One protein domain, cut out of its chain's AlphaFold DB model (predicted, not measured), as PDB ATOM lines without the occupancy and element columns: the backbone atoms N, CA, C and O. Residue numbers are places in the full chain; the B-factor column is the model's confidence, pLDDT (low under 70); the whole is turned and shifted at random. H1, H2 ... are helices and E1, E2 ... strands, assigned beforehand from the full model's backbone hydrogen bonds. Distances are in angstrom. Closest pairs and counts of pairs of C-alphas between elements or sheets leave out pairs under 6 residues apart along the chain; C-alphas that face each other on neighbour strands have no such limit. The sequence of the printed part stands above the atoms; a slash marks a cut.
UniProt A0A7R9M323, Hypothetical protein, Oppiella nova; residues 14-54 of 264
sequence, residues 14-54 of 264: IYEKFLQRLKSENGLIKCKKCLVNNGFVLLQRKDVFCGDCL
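This is residues 14 to 54 of the 264 residues of the protein "Hypothetical protein" of Oppiella nova (UniProt A0A7R9M323). What does the model look like? A small hairpin of two short strands, E1 and E2, stands between the long helix H1, which lies across one end of the model, and the four-residue helix H2 at the other end. A long loop, residues 25 to 40, leads from H1, passes beside E2 and folds back into E1. What is it made of? The printed part has 41 residues, with the named elements in the order H1, E1, E2, H2, an antiparallel sheet in the order E1 - E2, and the mixed class, helices and strands. How large is it? It is compact, with a radius of gyration of the C-alphas of 9.4 A and spans of 25 by 21 by 12 A.

Where are the strands? E1 is residues 41 to 43, 6.3 A from first to last C-alpha, and begins at C-alpha 41 at (105.904, 121.035, 177.570). E2 is residues 47 to 49, 6.6 A long by the same measure. Where are the helices? H1 is residues 14 to 24, 15.4 A from first to last C-alpha, and begins at C-alpha 14 at (96.358, 118.613, 189.023). H2 is residues 51 to 54, 5.2 A from first to last C-alpha, and ends at C-alpha 54 at (103.590, 119.255, 170.244).

How do the two strands pair? E1 and E2 are antiparallel neighbours and a hairpin, with 139 degrees between their directions. The C-alphas of Leu 42 and Val 48 face each other at 4.5 A. N 43 and O 47 are within hydrogen-bond range at 2.8 A, and N 49 and O 41 at 2.9 A. Where do the helices stand? The closest C-alphas of E1 and H2 are those of Val 41 and Leu 54, 7.9 A apart. H1 is apart from E2 and from H2. What do the helix backbones show? In H1 every O i to N i+4 pair is within hydrogen-bond range. H2 is too short for such a pair, and its one O i to N i+3 pair is within range.

How far does it reach? The two C-alphas farthest apart are those of Glu 16 and Asp 52, at 25.6 A. Is the printed part whole, and which link is long? Residues 14 to 54 run without a cut. The link from H1 to E1 is long, with 16 residues, while those from E1 to E2 and from E2 to H2 are tight. How confident is the model? The mean pLDDT of the printed part is 84.3, and no printed residue is under 70.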
ATOM      1  N   ILE A  14      95.804 119.327 190.174       72.00
ATOM      2  CA  ILE A  14      96.358 118.613 189.023       72.00
ATOM      3  C   ILE A  14      97.783 119.096 188.722       72.00
ATOM      4  O   ILE A  14      98.675 118.276 188.504       72.00
ATOM      5  N   TYR A  15      98.015 120.410 188.760       74.44
ATOM      6  CA  TYR A  15      99.329 120.999 188.509       74.44
ATOM      7  C   TYR A  15     100.321 120.659 189.627       74.44
ATOM      8  O   TYR A  15     101.466 120.305 189.358       74.44
ATOM      9  N   GLU A  16      99.870 120.671 190.880       79.69
ATOM     10  CA  GLU A  16     100.701 120.279 192.025       79.69
ATOM     11  C   GLU A  16     101.107 118.800 191.959       79.69
ATOM     12  O   GLU A  16     102.286 118.475 192.121       79.69
ATOM     13  N   LYS A  17     100.166 117.904 191.629       77.69
ATOM     14  CA  LYS A  17     100.460 116.478 191.388       77.69
ATOM     15  C   LYS A  17     101.446 116.285 190.238       77.69
ATOM     16  O   LYS A  17     102.312 115.415 190.305       77.69
ATOM     17  N   PHE A  18     101.333 117.100 189.192       78.75
ATOM     18  CA  PHE A  18     102.276 117.083 188.083       78.75
ATOM     19  C   PHE A  18     103.688 117.513 188.513       78.75
ATOM     20  O   PHE A  18     104.652 116.818 188.199       78.75
ATOM     21  N   LEU A  19     103.819 118.600 189.279       77.81
ATOM     22  CA  LEU A  19     105.111 119.052 189.806       77.81
ATOM     23  C   LEU A  19     105.751 118.018 190.739       77.81
ATOM     24  O   LEU A  19     106.960 117.801 190.677       77.81
ATOM     25  N   GLN A  20     104.956 117.354 191.580       81.62
ATOM     26  CA  GLN A  20     105.440 116.255 192.421       81.62
ATOM     27  C   GLN A  20     105.977 115.101 191.572       81.62
ATOM     28  O   GLN A  20     107.071 114.605 191.835       81.62
ATOM     29  N   ARG A  21     105.252 114.731 190.512       78.62
ATOM     30  CA  ARG A  21     105.676 113.691 189.572       78.62
ATOM     31  C   ARG A  21     106.959 114.064 188.821       78.62
ATOM     32  O   ARG A  21     107.835 113.221 188.659       78.62
ATOM     33  N   LEU A  22     107.094 115.321 188.395       77.62
ATOM     34  CA  LEU A  22     108.322 115.827 187.769       77.62
ATOM     35  C   LEU A  22     109.526 115.679 188.697       77.62
ATOM     36  O   LEU A  22     110.579 115.228 188.251       77.62
ATOM     37  N   LYS A  23     109.357 116.030 189.977       79.44
ATOM     38  CA  LYS A  23     110.403 115.889 190.994       79.44
ATOM     39  C   LYS A  23     110.772 114.424 191.228       79.44
ATOM     40  O   LYS A  23     111.952 114.113 191.265       79.44
ATOM     41  N   SER A  24     109.790 113.525 191.335       80.50
ATOM     42  CA  SER A  24     110.060 112.094 191.552       80.50
ATOM     43  C   SER A  24     110.704 111.401 190.348       80.50
ATOM     44  O   SER A  24     111.434 110.433 190.521       80.50
ATOM     45  N   GLU A  25     110.421 111.869 189.131       78.88
ATOM     46  CA  GLU A  25     110.980 111.313 187.893       78.88
ATOM     47  C   GLU A  25     112.261 112.049 187.439       78.88
ATOM     48  O   GLU A  25     112.692 111.863 186.304       78.88
ATOM     49  N   ASN A  26     112.873 112.898 188.282       77.25
ATOM     50  CA  ASN A  26     114.057 113.714 187.952       77.25
ATOM     51  C   ASN A  26     113.927 114.479 186.615       77.25
ATOM     52  O   ASN A  26     114.882 114.596 185.849       77.25
ATOM     53  N   GLY A  27     112.725 114.964 186.291       70.38
ATOM     54  CA  GLY A  27     112.444 115.664 185.033       70.38
ATOM     55  C   GLY A  27     112.334 114.773 183.783       70.38
ATOM     56  O   GLY A  27     112.157 115.298 182.687       70.38
ATOM     57  N   LEU A  28     112.378 113.441 183.909       80.44
ATOM     58  CA  LEU A  28     112.361 112.486 182.786       80.44
ATOM     59  C   LEU A  28     110.957 111.972 182.417       80.44
ATOM     60  O   LEU A  28     110.795 110.818 182.011       80.44
ATOM     61  N   ILE A  29     109.928 112.820 182.505       87.44
ATOM     62  CA  ILE A  29     108.558 112.403 182.173       87.44
ATOM     63  C   ILE A  29     108.440 112.119 180.673       87.44
ATOM     64  O   ILE A  29     108.708 112.980 179.832       87.44
ATOM     65  N   LYS A  30     107.973 110.920 180.319       91.12
ATOM     66  CA  LYS A  30     107.734 110.533 178.923       91.12
ATOM     67  C   LYS A  30     106.557 111.280 178.304       91.12
ATOM     68  O   LYS A  30     105.527 111.510 178.937       91.12
ATOM     69  N   CYS A  31     106.702 111.626 177.027       92.19
ATOM     70  CA  CYS A  31     105.640 112.232 176.239       92.19
ATOM     71  C   CYS A  31     104.408 111.324 176.213       92.19
ATOM     72  O   CYS A  31     104.497 110.162 175.827       92.19
ATOM     73  N   LYS A  32     103.236 111.881 176.525       92.38
ATOM     74  CA  LYS A  32     101.964 111.150 176.524       92.38
ATOM     75  C   LYS A  32     101.623 110.520 175.171       92.38
ATOM     76  O   LYS A  32     100.986 109.474 175.139       92.38
ATOM     77  N   LYS A  33     101.975 111.183 174.064       92.88
ATOM     78  CA  LYS A  33     101.578 110.762 172.714       92.88
ATOM     79  C   LYS A  33     102.460 109.631 172.185       92.88
ATOM     80  O   LYS A  33     101.919 108.613 171.773       92.88
ATOM     81  N   CYS A  34     103.784 109.800 172.180       95.25
ATOM     82  CA  CYS A  34     104.691 108.793 171.618       95.25
ATOM     83  C   CYS A  34     105.237 107.800 172.647       95.25
ATOM     84  O   CYS A  34     105.713 106.748 172.245       95.25
ATOM     85  N   LEU A  35     105.205 108.121 173.947       93.81
ATOM     86  CA  LEU A  35     105.758 107.318 175.052       93.81
ATOM     87  C   LEU A  35     107.274 107.035 174.979       93.81
ATOM     88  O   LEU A  35     107.819 106.402 175.878       93.81
ATOM     89  N   VAL A  36     107.970 107.540 173.955       92.44
ATOM     90  CA  VAL A  36     109.407 107.316 173.720       92.44
ATOM     91  C   VAL A  36     110.228 108.529 174.157       92.44
ATOM     92  O   VAL A  36     111.100 108.428 175.028       92.44
ATOM     93  N   ASN A  37     109.923 109.691 173.579       91.62
ATOM     94  CA  ASN A  37     110.667 110.924 173.814       91.62
ATOM     95  C   ASN A  37     110.312 111.525 175.176       91.62
ATOM     96  O   ASN A  37     109.187 111.385 175.666       91.62
ATOM     97  N   ASN A  38     111.269 112.229 175.776       88.94
ATOM     98  CA  ASN A  38     111.004 112.992 176.987       88.94
ATOM     99  C   ASN A  38     110.113 114.188 176.641       88.94
ATOM    100  O   ASN A  38     110.269 114.839 175.604       88.94
ATOM    101  N   GLY A  39     109.126 114.428 177.488       86.62
ATOM    102  CA  GLY A  39     108.260 115.576 177.370       86.62
ATOM    103  C   GLY A  39     108.973 116.843 177.837       86.62
ATOM    104  O   GLY A  39     109.718 116.812 178.809       86.62
ATOM    105  N   PHE A  40     108.740 117.952 177.140       84.50
ATOM    106  CA  PHE A  40     109.332 119.258 177.455       84.50
ATOM    107  C   PHE A  40     108.274 120.335 177.735       84.50
ATOM    108  O   PHE A  40     108.590 121.369 178.313       84.50
ATOM    109  N   VAL A  41     107.012 120.097 177.356       84.69
ATOM    110  CA  VAL A  41     105.904 121.035 177.570       84.69
ATOM    111  C   VAL A  41     104.735 120.348 178.269       84.69
ATOM    112  O   VAL A  41     104.366 119.228 177.914       84.69
ATOM    113  N   LEU A  42     104.119 121.031 179.237       84.62
ATOM    114  CA  LEU A  42     102.857 120.619 179.851       84.62
ATOM    115  C   LEU A  42     101.685 121.289 179.126       84.62
ATOM    116  O   LEU A  42     101.479 122.498 179.233       84.62
ATOM    117  N   LEU A  43     100.871 120.499 178.434       83.94
ATOM    118  CA  LEU A  43      99.639 120.958 177.805       83.94
ATOM    119  C   LEU A  43      98.425 120.716 178.708       83.94
ATOM    120  O   LEU A  43      98.290 119.674 179.356       83.94
ATOM    121  N   GLN A  44      97.518 121.699 178.724       80.00
ATOM    122  CA  GLN A  44      96.231 121.651 179.439       80.00
ATOM    123  C   GLN A  44      96.360 121.251 180.918       80.00
ATOM    124  O   GLN A  44      95.473 120.606 181.471       80.00
ATOM    125  N   ARG A  45      97.489 121.609 181.548       77.00
ATOM    126  CA  ARG A  45      97.818 121.291 182.950       77.00
ATOM    127  C   ARG A  45      97.801 119.795 183.289       77.00
ATOM    128  O   ARG A  45      97.743 119.450 184.461       77.00
ATOM    129  N   LYS A  46      97.844 118.907 182.293       77.19
ATOM    130  CA  LYS A  46      97.644 117.466 182.503       77.19
ATOM    131  C   LYS A  46      98.657 116.601 181.774       77.19
ATOM    132  O   LYS A  46      99.132 115.612 182.326       77.19
ATOM    133  N   ASP A  47      98.960 116.945 180.532       85.00
ATOM    134  CA  ASP A  47      99.611 116.031 179.607       85.00
ATOM    135  C   ASP A  47     100.950 116.600 179.144       85.00
ATOM    136  O   ASP A  47     101.001 117.723 178.647       85.00
ATOM    137  N   VAL A  48     102.032 115.827 179.269       88.19
ATOM    138  CA  VAL A  48     103.356 116.258 178.799       88.19
ATOM    139  C   VAL A  48     103.594 115.809 177.363       88.19
ATOM    140  O   VAL A  48     103.324 114.657 177.013       88.19
ATOM    141  N   PHE A  49     104.131 116.695 176.532       89.00
ATOM    142  CA  PHE A  49     104.444 116.426 175.129       89.00
ATOM    143  C   PHE A  49     105.925 116.672 174.826       89.00
ATOM    144  O   PHE A  49     106.530 117.573 175.401       89.00
ATOM    145  N   CYS A  50     106.515 115.857 173.943       92.38
ATOM    146  CA  CYS A  50     107.813 116.148 173.322       92.38
ATOM    147  C   CYS A  50     107.646 117.177 172.187       92.38
ATOM    148  O   CYS A  50     106.513 117.463 171.795       92.38
ATOM    149  N   GLY A  51     108.760 117.699 171.653       88.62
ATOM    150  CA  GLY A  51     108.791 118.695 170.563       88.62
ATOM    151  C   GLY A  51     107.924 118.301 169.377       88.62
ATOM    152  O   GLY A  51     106.951 118.980 169.057       88.62
ATOM    153  N   ASP A  52     108.213 117.137 168.809       91.06
ATOM    154  CA  ASP A  52     107.536 116.641 167.607       91.06
ATOM    155  C   ASP A  52     106.035 116.439 167.841       91.06
ATOM    156  O   ASP A  52     105.192 116.870 167.060       91.06
ATOM    157  N   CYS A  53     105.673 115.839 168.980       91.62
ATOM    158  CA  CYS A  53     104.275 115.586 169.309       91.62
ATOM    159  C   CYS A  53     103.497 116.873 169.617       91.62
ATOM    160  O   CYS A  53     102.280 116.894 169.404       91.62
ATOM    161  N   LEU A  54     104.166 117.918 170.123       89.56
ATOM    162  CA  LEU A  54     103.590 119.255 170.244       89.56
ATOM    163  C   LEU A  54     103.380 119.873 168.858       89.56
ATOM    164  O   LEU A  54     102.283 120.366 168.609       89.56
TER     165      LEU A  54